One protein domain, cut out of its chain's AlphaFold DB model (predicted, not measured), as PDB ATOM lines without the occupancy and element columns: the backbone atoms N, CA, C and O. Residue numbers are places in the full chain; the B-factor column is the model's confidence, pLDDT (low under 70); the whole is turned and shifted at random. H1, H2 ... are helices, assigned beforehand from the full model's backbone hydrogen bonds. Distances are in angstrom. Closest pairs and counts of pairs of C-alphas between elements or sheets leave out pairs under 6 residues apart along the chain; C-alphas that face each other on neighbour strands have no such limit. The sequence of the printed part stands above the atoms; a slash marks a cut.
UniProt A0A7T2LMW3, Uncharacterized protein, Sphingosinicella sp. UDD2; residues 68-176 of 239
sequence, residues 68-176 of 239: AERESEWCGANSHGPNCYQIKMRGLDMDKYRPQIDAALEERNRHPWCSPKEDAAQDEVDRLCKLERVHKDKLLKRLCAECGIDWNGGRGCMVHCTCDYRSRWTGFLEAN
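This is residues 68 to 176 of the 239 residues of an uncharacterized protein of Sphingosinicella sp. UDD2 (UniProt A0A7T2LMW3). One long helix, H4, makes a long arm, with the short helices H3 and H2 in a row along it: H3 folds back on it as a hairpin near its start, and H2 packs on residues near its end. Beyond the H2 end, H1 and H5 form a loose pair turned away from the arm, giving the whole an L-like outline. The printed part has 109 residues and five named helices, in the order H1 H2 H3 H4 H5, with no named strand; the class is all helix. It is only just extended, close to loose, with a radius of gyration of the C-alphas of 19.9 A and spans of 61 by 35 by 20 A.

H4, residues 116 to 146, is 45.3 A long, from C-alpha 116 at (251.061, 83.681, 181.037) to C-alpha 146 at (212.647, 102.391, 196.037). H3 is residues 98 to 109, 16.3 A, and H2 residues 85 to 90, 8.7 A. H1, residues 68 to 77, 14.1 A, begins with C-alpha 68 at (210.124, 111.360, 162.533). H5 is residues 165 to 175, 15.1 A.

H3 and H4 form a helical hairpin and touch, closest at the C-alphas of Arg 108 and Glu 118, 5.0 A, at a shallow tilt of 19 degrees, opposite ways. H2 touches residues 140 to 144 of H4 alone, closest at the C-alphas of Met 89 and Leu 143, 7.3 A. Their tilt of 33 degrees is shallow, only just short of steep, opposite ways. H1 and H5 are near each other, with 10 pairs of C-alphas within 10 A; both are apart from H2, H3 and H4. In the five helices every O i to N i+4 pair is within hydrogen-bond range.

The C-alphas farthest apart, of Pro 116 and Ala 175, are 61.9 A apart. The printed part has no cut. The link from H4 to H5, residues 147 to 164, is long; the others are short. Mean pLDDT of the printed part is 94.2, and no printed residue is under 70.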
ATOM      1  N   ALA A  68     208.857 111.391 161.801       94.31
ATOM      2  CA  ALA A  68     210.124 111.360 162.533       94.31
ATOM      3  C   ALA A  68     210.436 112.711 163.197       94.31
ATOM      4  O   ALA A  68     210.883 112.762 164.340       94.31
ATOM      5  N   GLU A  69     210.138 113.816 162.516       96.56
ATOM      6  CA  GLU A  69     210.281 115.170 163.040       96.56
ATOM      7  C   GLU A  69     209.313 115.410 164.199       96.56
ATOM      8  O   GLU A  69     209.748 115.830 165.269       96.56
ATOM      9  N   ARG A  70     208.026 115.062 164.037       96.94
ATOM     10  CA  ARG A  70     207.028 115.175 165.118       96.94
ATOM     11  C   ARG A  70     207.409 114.338 166.339       96.94
ATOM     12  O   ARG A  70     207.276 114.804 167.466       96.94
ATOM     13  N   GLU A  71     207.879 113.113 166.121       96.12
ATOM     14  CA  GLU A  71     208.352 112.214 167.174       96.12
ATOM     15  C   GLU A  71     209.566 112.802 167.901       96.12
ATOM     16  O   GLU A  71     209.591 112.835 169.133       96.12
ATOM     17  N   SER A  72     210.543 113.310 167.152       95.94
ATOM     18  CA  SER A  72     211.749 113.938 167.693       95.94
ATOM     19  C   SER A  72     211.422 115.192 168.512       95.94
ATOM     20  O   SER A  72     211.843 115.309 169.666       95.94
ATOM     21  N   GLU A  73     210.602 116.095 167.966       97.88
ATOM     22  CA  GLU A  73     210.118 117.297 168.655       97.88
ATOM     23  C   GLU A  73     209.355 116.938 169.930       97.88
ATOM     24  O   GLU A  73     209.602 117.516 170.995       97.88
ATOM     25  N   TRP A  74     208.463 115.945 169.852       97.88
ATOM     26  CA  TRP A  74     207.715 115.479 171.008       97.88
ATOM     27  C   TRP A  74     208.656 114.934 172.081       97.88
ATOM     28  O   TRP A  74     208.561 115.370 173.227       97.88
ATOM     29  N   CYS A  75     209.594 114.049 171.727       95.62
ATOM     30  CA  CYS A  75     210.572 113.485 172.661       95.62
ATOM     31  C   CYS A  75     211.432 114.575 173.318       95.62
ATOM     32  O   CYS A  75     211.692 114.513 174.521       95.62
ATOM     33  N   GLY A  76     211.830 115.597 172.554       96.31
ATOM     34  CA  GLY A  76     212.573 116.751 173.061       96.31
ATOM     35  C   GLY A  76     211.769 117.596 174.054       96.31
ATOM     36  O   GLY A  76     212.299 118.014 175.085       96.31
ATOM     37  N   ALA A  77     210.478 117.808 173.790       97.50
ATOM     38  CA  ALA A  77     209.590 118.588 174.654       97.50
ATOM     39  C   ALA A  77     209.066 117.804 175.875       97.50
ATOM     40  O   ALA A  77     208.653 118.398 176.872       97.50
ATOM     41  N   ASN A  78     209.074 116.472 175.824       97.38
ATOM     42  CA  ASN A  78     208.411 115.615 176.801       97.38
ATOM     43  C   ASN A  78     209.415 114.789 177.594       97.38
ATOM     44  O   ASN A  78     209.542 113.596 177.386       97.38
ATOM     45  N   SER A  79     210.075 115.374 178.587       96.56
ATOM     46  CA  SER A  79     210.971 114.600 179.456       96.56
ATOM     47  C   SER A  79     210.225 113.689 180.443       96.56
ATOM     48  O   SER A  79     209.046 113.881 180.771       96.56
ATOM     49  N   HIS A  80     210.931 112.679 180.957       96.94
ATOM     50  CA  HIS A  80     210.489 111.955 182.147       96.94
ATOM     51  C   HIS A  80     210.432 112.895 183.358       96.94
ATOM     52  O   HIS A  80     211.252 113.803 183.492       96.94
ATOM     53  N   GLY A  81     209.496 112.641 184.277       96.31
ATOM     54  CA  GLY A  81     209.422 113.391 185.531       96.31
ATOM     55  C   GLY A  81     210.685 113.206 186.389       96.31
ATOM     56  O   GLY A  81     211.317 112.148 186.319       96.31
ATOM     57  N   PRO A  82     211.036 114.175 187.254       95.94
ATOM     58  CA  PRO A  82     212.290 114.159 188.020       95.94
ATOM     59  C   PRO A  82     212.416 112.952 188.964       95.94
ATOM     60  O   PRO A  82     213.516 112.492 189.247       95.94
ATOM     61  N   ASN A  83     211.286 112.395 189.408       96.12
ATOM     62  CA  ASN A  83     211.233 111.213 190.271       96.12
ATOM     63  C   ASN A  83     211.054 109.891 189.503       96.12
ATOM     64  O   ASN A  83     210.875 108.843 190.127       96.12
ATOM     65  N   CYS A  84     211.083 109.924 188.168       97.44
ATOM     66  CA  CYS A  84     210.958 108.734 187.336       97.44
ATOM     67  C   CYS A  84     212.149 107.789 187.537       97.44
ATOM     68  O   CYS A  84     213.298 108.229 187.623       97.44
ATOM     69  N   TYR A  85     211.878 106.484 187.510       97.56
ATOM     70  CA  TYR A  85     212.879 105.422 187.512       97.56
ATOM     71  C   TYR A  85     214.007 105.670 186.499       97.56
ATOM     72  O   TYR A  85     215.172 105.605 186.873       97.56
ATOM     73  N   GLN A  86     213.688 106.039 185.251       96.19
ATOM     74  CA  GLN A  86     214.691 106.305 184.205       96.19
ATOM     75  C   GLN A  86     215.653 107.442 184.572       96.19
ATOM     76  O   GLN A  86     216.853 107.340 184.326       96.19
ATOM     77  N   ILE A  87     215.148 108.515 185.191       97.25
ATOM     78  CA  ILE A  87     215.977 109.652 185.614       97.25
ATOM     79  C   ILE A  87     216.893 109.239 186.764       97.25
ATOM     80  O   ILE A  87     218.098 109.477 186.708       97.25
ATOM     81  N   LYS A  88     216.348 108.548 187.770       97.62
ATOM     82  CA  LYS A  88     217.137 108.031 188.896       97.62
ATOM     83  C   LYS A  88     218.196 107.023 188.442       97.62
ATOM     84  O   LYS A  88     219.326 107.080 188.914       97.62
ATOM     85  N   MET A  89     217.849 106.141 187.504       97.12
ATOM     86  CA  MET A  89     218.745 105.128 186.946       97.12
ATOM     87  C   MET A  89     219.945 105.756 186.233       97.12
ATOM     88  O   MET A  89     221.066 105.300 186.432       97.12
ATOM     89  N   ARG A  90     219.738 106.826 185.451       95.31
ATOM     90  CA  ARG A  90     220.834 107.565 184.793       95.31
ATOM     91  C   ARG A  90     221.817 108.192 185.785       95.31
ATOM     92  O   ARG A  90     222.970 108.401 185.432       95.31
ATOM     93  N   GLY A  91     221.374 108.486 187.007       95.88
ATOM     94  CA  GLY A  91     222.227 109.002 188.080       95.88
ATOM     95  C   GLY A  91     223.011 107.930 188.844       95.88
ATOM     96  O   GLY A  91     223.740 108.267 189.775       95.88
ATOM     97  N   LEU A  92     222.852 106.643 188.514       96.38
ATOM     98  CA  LEU A  92     223.582 105.561 189.167       96.38
ATOM     99  C   LEU A  92     224.998 105.436 188.593       96.38
ATOM    100  O   LEU A  92     225.181 105.352 187.382       96.38
ATOM    101  N   ASP A  93     225.990 105.306 189.475       96.50
ATOM    102  CA  ASP A  93     227.369 104.951 189.114       96.50
ATOM    103  C   ASP A  93     227.464 103.459 188.748       96.50
ATOM    104  O   ASP A  93     227.961 102.633 189.516       96.50
ATOM    105  N   MET A  94     226.882 103.081 187.609       93.81
ATOM    106  CA  MET A  94     226.847 101.694 187.135       93.81
ATOM    107  C   MET A  94     228.184 101.213 186.568       93.81
ATOM    108  O   MET A  94     228.434 100.009 186.562       93.81
ATOM    109  N   ASP A  95     229.031 102.143 186.132       94.69
ATOM    110  CA  ASP A  95     230.260 101.864 185.386       94.69
ATOM    111  C   ASP A  95     231.513 102.123 186.244       94.69
ATOM    112  O   ASP A  95     232.613 102.336 185.741       94.69
ATOM    113  N   LYS A  96     231.354 102.038 187.572       96.50
ATOM    114  CA  LYS A  96     232.402 102.193 188.592       96.50
ATOM    115  C   LYS A  96     233.716 101.464 188.278       96.50
ATOM    116  O   LYS A  96     234.783 101.928 188.675       96.50
ATOM    117  N   TYR A  97     233.622 100.290 187.652       96.44
ATOM    118  CA  TYR A  97     234.761  99.417 187.349       96.44
ATOM    119  C   TYR A  97     235.253  99.536 185.898       96.44
ATOM    120  O   TYR A  97     236.256  98.914 185.552       96.44
ATOM    121  N   ARG A  98     234.573 100.323 185.051       96.12
ATOM    122  CA  ARG A  98     234.896 100.471 183.628       96.12
ATOM    123  C   ARG A  98     236.337 100.931 183.392       96.12
ATOM    124  O   ARG A  98     237.018 100.251 182.631       96.12
ATOM    125  N   PRO A  99     236.864 101.960 184.089       97.44
ATOM    126  CA  PRO A  99     238.244 102.391 183.869       97.44
ATOM    127  C   PRO A  99     239.280 101.293 184.152       97.44
ATOM    128  O   PRO A  99     240.282 101.187 183.453       97.44
ATOM    129  N   GLN A 100     239.049 100.455 185.171       97.56
ATOM    130  CA  GLN A 100     239.939  99.342 185.507       97.56
ATOM    131  C   GLN A 100     239.824  98.204 184.492       97.56
ATOM    132  O   GLN A 100     240.832  97.588 184.159       97.56
ATOM    133  N   ILE A 101     238.608  97.928 184.003       96.12
ATOM    134  CA  ILE A 101     238.371  96.942 182.942       96.12
ATOM    135  C   ILE A 101     239.124  97.361 181.678       96.12
ATOM    136  O   ILE A 101     239.848  96.547 181.111       96.12
ATOM    137  N   ASP A 102     239.001  98.623 181.273       96.12
ATOM    138  CA  ASP A 102     239.648  99.144 180.068       96.12
ATOM    139  C   ASP A 102     241.180  99.081 180.195       96.12
ATOM    140  O   ASP A 102     241.849  98.575 179.297       96.12
ATOM    141  N   ALA A 103     241.736  99.458 181.352       95.62
ATOM    142  CA  ALA A 103     243.170  99.327 181.621       95.62
ATOM    143  C   ALA A 103     243.663  97.863 181.588       95.62
ATOM    144  O   ALA A 103     244.750  97.581 181.080       95.62
ATOM    145  N   ALA A 104     242.874  96.916 182.108       94.19
ATOM    146  CA  ALA A 104     243.208  95.490 182.065       94.19
ATOM    147  C   ALA A 104     243.116  94.915 180.638       94.19
ATOM    148  O   ALA A 104     243.952  94.102 180.244       94.19
ATOM    149  N   LEU A 105     242.152  95.378 179.834       93.75
ATOM    150  CA  LEU A 105     242.034  95.030 178.415       93.75
ATOM    151  C   LEU A 105     243.206  95.574 177.594       93.75
ATOM    152  O   LEU A 105     243.740  94.858 176.747       93.75
ATOM    153  N   GLU A 106     243.625  96.815 177.846       94.00
ATOM    154  CA  GLU A 106     244.824  97.393 177.236       94.00
ATOM    155  C   GLU A 106     246.069  96.569 177.580       94.00
ATOM    156  O   GLU A 106     246.840  96.236 176.682       94.00
ATOM    157  N   GLU A 107     246.241  96.176 178.848       90.38
ATOM    158  CA  GLU A 107     247.348  95.307 179.262       90.38
ATOM    159  C   GLU A 107     247.316  93.958 178.550       90.38
ATOM    160  O   GLU A 107     248.332  93.542 177.995       90.38
ATOM    161  N   ARG A 108     246.155  93.298 178.502       90.00
ATOM    162  CA  ARG A 108     245.985  92.026 177.792       90.00
ATOM    163  C   ARG A 108     246.408  92.148 176.328       90.00
ATOM    164  O   ARG A 108     247.177  91.327 175.838       90.00
ATOM    165  N   ASN A 109     245.958  93.201 175.647       90.06
ATOM    166  CA  ASN A 109     246.238  93.423 174.228       90.06
ATOM    167  C   ASN A 109     247.716  93.776 173.940       90.06
ATOM    168  O   ASN A 109     248.115  93.777 172.776       90.06
ATOM    169  N   ARG A 110     248.534  94.077 174.964       91.00
ATOM    170  CA  ARG A 110     249.986  94.298 174.817       91.00
ATOM    171  C   ARG A 110     250.798  93.007 174.743       91.00
ATOM    172  O   ARG A 110     251.967  93.071 174.355       91.00
ATOM    173  N   HIS A 111     250.231  91.862 175.118       83.12
ATOM    174  CA  HIS A 111     250.966  90.599 175.165       83.12
ATOM    175  C   HIS A 111     250.682  89.714 173.945       83.12
ATOM    176  O   HIS A 111     249.588  89.764 173.385       83.12
ATOM    177  N   PRO A 112     251.660  88.895 173.509       80.19
ATOM    178  CA  PRO A 112     251.431  87.889 172.481       80.19
ATOM    179  C   PRO A 112     250.387  86.863 172.920       80.19
ATOM    180  O   PRO A 112     250.346  86.499 174.097       80.19
ATOM    181  N   TRP A 113     249.642  86.359 171.934       78.00
ATOM    182  CA  TRP A 113     248.661  85.288 172.100       78.00
ATOM    183  C   TRP A 113     249.279  84.062 172.798       78.00
ATOM    184  O   TRP A 113     250.359  83.605 172.410       78.00
ATOM    185  N   CYS A 114     248.572  83.519 173.787       71.50
ATOM    186  CA  CYS A 114     248.952  82.403 174.652       71.50
ATOM    187  C   CYS A 114     250.172  82.669 175.555       71.50
ATOM    188  O   CYS A 114     251.039  81.800 175.700       71.50
ATOM    189  N   SER A 115     250.270  83.854 176.168       78.50
ATOM    190  CA  SER A 115     251.298  84.123 177.189       78.50
ATOM    191  C   SER A 115     250.734  84.061 178.621       78.50
ATOM    192  O   SER A 115     249.617  84.514 178.851       78.50
ATOM    193  N   PRO A 116     251.519  83.645 179.640       79.56
ATOM    194  CA  PRO A 116     251.061  83.681 181.037       79.56
ATOM    195  C   PRO A 116     250.629  85.075 181.523       79.56
ATOM    196  O   PRO A 116     249.876  85.202 182.486       79.56
ATOM    197  N   LYS A 117     251.137  86.138 180.883       74.62
ATOM    198  CA  LYS A 117     250.748  87.524 181.174       74.62
ATOM    199  C   LYS A 117     249.397  87.886 180.561       74.62
ATOM    200  O   LYS A 117     248.652  88.636 181.180       74.62
ATOM    201  N   GLU A 118     249.089  87.356 179.382       81.44
ATOM    202  CA  GLU A 118     247.760  87.463 178.784       81.44
ATOM    203  C   GLU A 118     246.724  86.743 179.651       81.44
ATOM    204  O   GLU A 118     245.706  87.350 179.972       81.44
ATOM    205  N   ASP A 119     247.020  85.519 180.105       84.00
ATOM    206  CA  ASP A 119     246.132  84.751 180.989       84.00
ATOM    207  C   ASP A 119     245.836  85.525 182.283       84.00
ATOM    208  O   ASP A 119     244.680  85.726 182.650       84.00
ATOM    209  N   ALA A 120     246.875  86.063 182.933       87.56
ATOM    210  CA  ALA A 120     246.715  86.864 184.146       87.56
ATOM    211  C   ALA A 120     245.918  88.163 183.911       87.56
ATOM    212  O   ALA A 120     245.137  88.579 184.770       87.56
ATOM    213  N   ALA A 121     246.101  88.819 182.760       88.00
ATOM    214  CA  ALA A 121     245.332  90.006 182.400       88.00
ATOM    215  C   ALA A 121     243.865  89.658 182.091       88.00
ATOM    216  O   ALA A 121     242.965  90.407 182.473       88.00
ATOM    217  N   GLN A 122     243.606  88.515 181.453       91.19
ATOM    218  CA  GLN A 122     242.257  88.024 181.182       91.19
ATOM    219  C   GLN A 122     241.520  87.644 182.477       91.19
ATOM    220  O   GLN A 122     240.368  88.040 182.650       91.19
ATOM    221  N   ASP A 123     242.192  86.979 183.421       93.88
ATOM    222  CA  ASP A 123     241.640  86.679 184.749       93.88
ATOM    223  C   ASP A 123     241.229  87.958 185.498       93.88
ATOM    224  O   ASP A 123     240.177  88.012 186.147       93.88
ATOM    225  N   GLU A 124     242.036  89.019 185.396       95.06
ATOM    226  CA  GLU A 124     241.721  90.313 186.000       95.06
ATOM    227  C   GLU A 124     240.516  90.988 185.324       95.06
ATOM    228  O   GLU A 124     239.625  91.485 186.021       95.06
ATOM    229  N   VAL A 125     240.429  90.951 183.987       94.88
ATOM    230  CA  VAL A 125     239.253  91.424 183.235       94.88
ATOM    231  C   VAL A 125     237.989  90.689 183.691       94.88
ATOM    232  O   VAL A 125     236.986  91.336 184.009       94.88
ATOM    233  N   ASP A 126     238.032  89.360 183.786       96.12
ATOM    234  CA  ASP A 126     236.893  88.537 184.202       96.12
ATOM    235  C   ASP A 126     236.470  88.842 185.645       96.12
ATOM    236  O   ASP A 126     235.275  88.984 185.950       96.12
ATOM    237  N   ARG A 127     237.447  89.013 186.547       97.81
ATOM    238  CA  ARG A 127     237.208  89.420 187.936       97.81
ATOM    239  C   ARG A 127     236.518  90.781 188.007       97.81
ATOM    240  O   ARG A 127     235.525  90.919 188.729       97.81
ATOM    241  N   LEU A 128     237.012  91.776 187.271       97.81
ATOM    242  CA  LEU A 128     236.459  93.131 187.257       97.81
ATOM    243  C   LEU A 128     235.064  93.177 186.625       97.81
ATOM    244  O   LEU A 128     234.166  93.791 187.198       97.81
ATOM    245  N   CYS A 129     234.832  92.454 185.527       96.31
ATOM    246  CA  CYS A 129     233.511  92.341 184.899       96.31
ATOM    247  C   CYS A 129     232.491  91.683 185.844       96.31
ATOM    248  O   CYS A 129     231.335  92.107 185.934       96.31
ATOM    249  N   LYS A 130     232.911  90.670 186.615       97.56
ATOM    250  CA  LYS A 130     232.067  90.064 187.655       97.56
ATOM    251  C   LYS A 130     231.715  91.066 188.758       97.56
ATOM    252  O   LYS A 130     230.563  91.081 189.196       97.56
ATOM    253  N   LEU A 131     232.674  91.879 189.208       97.75
ATOM    254  CA  LEU A 131     232.438  92.931 190.204       97.75
ATOM    255  C   LEU A 131     231.500  94.021 189.677       97.75
ATOM    256  O   LEU A 131     230.573  94.404 190.393       97.75
ATOM    257  N   GLU A 132     231.690  94.465 188.433       96.69
ATOM    258  CA  GLU A 132     230.823  95.437 187.762       96.69
ATOM    259  C   GLU A 132     229.378  94.937 187.718       96.69
ATOM    260  O   GLU A 132     228.477  95.633 188.182       96.69
ATOM    261  N   ARG A 133     229.158  93.690 187.281       95.56
ATOM    262  CA  ARG A 133     227.824  93.075 187.252       95.56
ATOM    263  C   ARG A 133     227.163  93.043 188.632       95.56
ATOM    264  O   ARG A 133     226.024  93.474 188.766       95.56
ATOM    265  N   VAL A 134     227.871  92.578 189.667       96.69
ATOM    266  CA  VAL A 134     227.332  92.520 191.044       96.69
ATOM    267  C   VAL A 134     226.996  93.916 191.575       96.69
ATOM    268  O   VAL A 134     225.981  94.105 192.249       96.69
ATOM    269  N   HIS A 135     227.843  94.902 191.284       97.38
ATOM    270  CA  HIS A 135     227.622  96.294 191.670       97.38
ATOM    271  C   HIS A 135     226.395  96.888 190.970       97.38
ATOM    272  O   HIS A 135     225.527  97.453 191.637       97.38
ATOM    273  N   LYS A 136     226.273  96.678 189.656       96.06
ATOM    274  CA  LYS A 136     225.141  97.121 188.829       96.06
ATOM    275  C   LYS A 136     223.826  96.499 189.310       96.06
ATOM    276  O   LYS A 136     222.878  97.232 189.585       96.06
ATOM    277  N   ASP A 137     223.808  95.188 189.556       96.31
ATOM    278  CA  ASP A 137     222.650  94.477 190.117       96.31
ATOM    279  C   ASP A 137     222.238  95.032 191.484       96.31
ATOM    280  O   ASP A 137     221.055  95.235 191.747       96.31
ATOM    281  N   LYS A 138     223.204  95.317 192.367       97.81
ATOM    282  CA  LYS A 138     222.922  95.893 193.689       97.81
ATOM    283  C   LYS A 138     222.261  97.268 193.578       97.81
ATOM    284  O   LYS A 138     221.314  97.543 194.317       97.81
ATOM    285  N   LEU A 139     222.758  98.125 192.686       98.12
ATOM    286  CA  LEU A 139     222.208  99.462 192.465       98.12
ATOM    287  C   LEU A 139     220.799  99.401 191.864       98.12
ATOM    288  O   LEU A 139     219.888 100.041 192.390       98.12
ATOM    289  N   LEU A 140     220.608  98.594 190.820       97.62
ATOM    290  CA  LEU A 140     219.321  98.445 190.140       97.62
ATOM    291  C   LEU A 140     218.277  97.791 191.048       97.62
ATOM    292  O   LEU A 140     217.162  98.292 191.149       97.62
ATOM    293  N   LYS A 141     218.643  96.747 191.800       98.12
ATOM    294  CA  LYS A 141     217.743  96.109 192.769       98.12
ATOM    295  C   LYS A 141     217.280  97.082 193.853       98.12
ATOM    296  O   LYS A 141     216.109  97.061 194.228       98.12
ATOM    297  N   ARG A 142     218.180  97.942 194.346       98.19
ATOM    298  CA  ARG A 142     217.820  99.002 195.299       98.19
ATOM    299  C   ARG A 142     216.841  99.990 194.664       98.19
ATOM    300  O   ARG A 142     215.815 100.278 195.267       98.19
ATOM    301  N   LEU A 143     217.125 100.455 193.448       98.19
ATOM    302  CA  LEU A 143     216.257 101.394 192.741       98.19
ATOM    303  C   LEU A 143     214.869 100.798 192.447       98.19
ATOM    304  O   LEU A 143     213.863 101.475 192.649       98.19
ATOM    305  N   CYS A 144     214.791  99.530 192.030       98.06
ATOM    306  CA  CYS A 144     213.523  98.816 191.869       98.06
ATOM    307  C   CYS A 144     212.717  98.829 193.174       98.06
ATOM    308  O   CYS A 144     211.551  99.216 193.156       98.06
ATOM    309  N   ALA A 145     213.347  98.505 194.310       97.81
ATOM    310  CA  ALA A 145     212.686  98.538 195.613       97.81
ATOM    311  C   ALA A 145     212.197  99.949 195.995       97.81
ATOM    312  O   ALA A 145     211.054 100.102 196.418       97.81
ATOM    313  N   GLU A 146     213.019 100.984 195.793       97.75
ATOM    314  CA  GLU A 146     212.647 102.391 196.037       97.75
ATOM    315  C   GLU A 146     211.453 102.854 195.185       97.75
ATOM    316  O   GLU A 146     210.698 103.737 195.589       97.75
ATOM    317  N   CYS A 147     211.288 102.273 193.999       96.94
ATOM    318  CA  CYS A 147     210.226 102.595 193.055       96.94
ATOM    319  C   CYS A 147     209.016 101.649 193.129       96.94
ATOM    320  O   CYS A 147     208.094 101.806 192.329       96.94
ATOM    321  N   GLY A 148     209.008 100.675 194.047       96.62
ATOM    322  CA  GLY A 148     207.928  99.688 194.159       96.62
ATOM    323  C   GLY A 148     207.832  98.732 192.962       96.62
ATOM    324  O   GLY A 148     206.747  98.252 192.645       96.62
ATOM    325  N   ILE A 149     208.948  98.479 192.276       96.81
ATOM    326  CA  ILE A 149     209.039  97.583 191.120       96.81
ATOM    327  C   ILE A 149     209.582  96.223 191.572       96.81
ATOM    328  O   ILE A 149     210.586  96.155 192.286       96.81
ATOM    329  N   ASP A 150     208.954  95.134 191.123       96.31
ATOM    330  CA  ASP A 150     209.476  93.781 191.342       96.31
ATOM    331  C   ASP A 150     210.807  93.581 190.603       96.31
ATOM    332  O   ASP A 150     210.949  93.897 189.424       96.31
ATOM    333  N   TRP A 151     211.791  93.023 191.303       94.38
ATOM    334  CA  TRP A 151     213.121  92.792 190.760       94.38
ATOM    335  C   TRP A 151     213.133  91.724 189.660       94.38
ATOM    336  O   TRP A 151     213.932  91.843 188.738       94.38
ATOM    337  N   ASN A 152     212.312  90.667 189.751       92.75
ATOM    338  CA  ASN A 152     212.244  89.560 188.772       92.75
ATOM    339  C   ASN A 152     213.619  89.067 188.240       92.75
ATOM    340  O   ASN A 152     213.807  88.786 187.050       92.75
ATOM    341  N   GLY A 153     214.624  89.007 189.121       92.06
ATOM    342  CA  GLY A 153     215.989  88.614 188.752       92.06
ATOM    343  C   GLY A 153     216.691  89.572 187.778       92.06
ATOM    344  O   GLY A 153     217.541  89.128 187.015       92.06
ATOM    345  N   GLY A 154     216.313  90.850 187.758       90.75
ATOM    346  CA  GLY A 154     216.867  91.895 186.890       90.75
ATOM    347  C   GLY A 154     216.255  91.954 185.489       90.75
ATOM    348  O   GLY A 154     216.600  92.834 184.697       90.75
ATOM    349  N   ARG A 155     215.328  91.052 185.148       90.50
ATOM    350  CA  ARG A 155     214.734  91.009 183.806       90.50
ATOM    351  C   ARG A 155     213.859  92.234 183.558       90.50
ATOM    352  O   ARG A 155     212.869  92.444 184.248       90.50
ATOM    353  N   GLY A 156     214.223  93.020 182.543       89.25
ATOM    354  CA  GLY A 156     213.489  94.226 182.153       89.25
ATOM    355  C   GLY A 156     213.736  95.442 183.049       89.25
ATOM    356  O   GLY A 156     213.141  96.489 182.805       89.25
ATOM    357  N   CYS A 157     214.644  95.357 184.031       93.06
ATOM    358  CA  CYS A 157     214.853  96.452 184.980       93.06
ATOM    359  C   CYS A 157     215.297  97.766 184.309       93.06
ATOM    360  O   CYS A 157     215.037  98.839 184.835       93.06
ATOM    361  N   MET A 158     215.902  97.717 183.120       92.38
ATOM    362  CA  MET A 158     216.389  98.903 182.404       92.38
ATOM    363  C   MET A 158     215.294  99.698 181.672       92.38
ATOM    364  O   MET A 158     215.555 100.813 181.230       92.38
ATOM    365  N   VAL A 159     214.076  99.160 181.530       93.50
ATOM    366  CA  VAL A 159     213.013  99.765 180.696       93.50
ATOM    367  C   VAL A 159     211.797 100.246 181.493       93.50
ATOM    368  O   VAL A 159     210.797 100.668 180.913       93.50
ATOM    369  N   HIS A 160     211.846 100.205 182.828       94.50
ATOM    370  CA  HIS A 160     210.735 100.689 183.645       94.50
ATOM    371  C   HIS A 160     210.585 102.207 183.579       94.50
ATOM    372  O   HIS A 160     211.562 102.948 183.532       94.50
ATOM    373  N   CYS A 161     209.343 102.670 183.658       95.56
ATOM    374  CA  CYS A 161     208.984 104.070 183.815       95.56
ATOM    375  C   CYS A 161     207.955 104.165 184.944       95.56
ATOM    376  O   CYS A 161     206.989 103.405 184.954       95.56
ATOM    377  N   THR A 162     208.173 105.074 185.892       97.12
ATOM    378  CA  THR A 162     207.298 105.269 187.066       97.12
ATOM    379  C   THR A 162     206.599 106.624 187.058       97.12
ATOM    380  O   THR A 162     206.046 107.048 188.068       97.12
ATOM    381  N   CYS A 163     206.646 107.328 185.928       96.81
ATOM    382  CA  CYS A 163     205.899 108.556 185.712       96.81
ATOM    383  C   CYS A 163     204.901 108.379 184.561       96.81
ATOM    384  O   CYS A 163     204.838 107.336 183.912       96.81
ATOM    385  N   ASP A 164     204.152 109.435 184.279       97.12
ATOM    386  CA  ASP A 164     203.125 109.493 183.239       97.12
ATOM    387  C   ASP A 164     203.658 109.455 181.791       97.12
ATOM    388  O   ASP A 164     202.865 109.451 180.854       97.12
ATOM    389  N   TYR A 165     204.984 109.424 181.586       95.94
ATOM    390  CA  TYR A 165     205.604 109.516 180.257       95.94
ATOM    391  C   TYR A 165     205.042 108.459 179.315       95.94
ATOM    392  O   TYR A 165     204.767 108.756 178.163       95.94
ATOM    393  N   ARG A 166     204.835 107.228 179.806       94.12
ATOM    394  CA  ARG A 166     204.301 106.144 178.975       94.12
ATOM    395  C   ARG A 166     202.879 106.441 178.510       94.12
ATOM    396  O   ARG A 166     202.584 106.222 177.346       94.12
ATOM    397  N   SER A 167     202.030 106.970 179.388       96.44
ATOM    398  CA  SER A 167     200.667 107.373 179.031       96.44
ATOM    399  C   SER A 167     200.668 108.531 178.036       96.44
ATOM    400  O   SER A 167     199.934 108.488 177.055       96.44
ATOM    401  N   ARG A 168     201.535 109.534 178.236       97.31
ATOM    402  CA  ARG A 168     201.697 110.646 177.287       97.31
ATOM    403  C   ARG A 168     202.221 110.166 175.930       97.31
ATOM    404  O   ARG A 168     201.722 110.613 174.905       97.31
ATOM    405  N   TRP A 169     203.179 109.242 175.928       95.88
ATOM    406  CA  TRP A 169     203.735 108.636 174.719       95.88
ATOM    407  C   TRP A 169     202.686 107.834 173.954       95.88
ATOM    408  O   TRP A 169     202.533 108.014 172.753       95.88
ATOM    409  N   THR A 170     201.896 107.012 174.648       94.75
ATOM    410  CA  THR A 170     200.758 106.313 174.038       94.75
ATOM    411  C   THR A 170     199.766 107.296 173.418       94.75
ATOM    412  O   THR A 170     199.394 107.110 172.267       94.75
ATOM    413  N   GLY A 171     199.417 108.383 174.115       97.50
ATOM    414  CA  GLY A 171     198.544 109.418 173.553       97.50
ATOM    415  C   GLY A 171     199.137 110.123 172.325       97.50
ATOM    416  O   GLY A 171     198.403 110.453 171.399       97.50
ATOM    417  N   PHE A 172     200.459 110.322 172.278       97.12
ATOM    418  CA  PHE A 172     201.134 110.821 171.076       97.12
ATOM    419  C   PHE A 172     200.986 109.845 169.909       97.12
ATOM    420  O   PHE A 172     200.561 110.277 168.843       97.12
ATOM    421  N   LEU A 173     201.278 108.557 170.120       93.94
ATOM    422  CA  LEU A 173     201.164 107.522 169.086       93.94
ATOM    423  C   LEU A 173     199.729 107.379 168.560       93.94
ATOM    424  O   LEU A 173     199.523 107.198 167.367       93.94
ATOM    425  N   GLU A 174     198.726 107.485 169.431       93.62
ATOM    426  CA  GLU A 174     197.312 107.428 169.033       93.62
ATOM    427  C   GLU A 174     196.876 108.659 168.222       93.62
ATOM    428  O   GLU A 174     196.012 108.556 167.354       93.62
ATOM    429  N   ALA A 175     197.465 109.826 168.497       96.50
ATOM    430  CA  ALA A 175     197.140 111.081 167.821       96.50
ATOM    431  C   ALA A 175     198.000 111.356 166.575       96.50
ATOM    432  O   ALA A 175     197.677 112.250 165.793       96.50
ATOM    433  N   ASN A 176     199.105 110.630 166.403       95.62
ATOM    434  CA  ASN A 176     200.076 110.845 165.342       95.62
ATOM    435  C   ASN A 176     200.388 109.506 164.695       95.62
ATOM    436  O   ASN A 176     201.150 108.717 165.241       95.62
TER     437      ASN A 176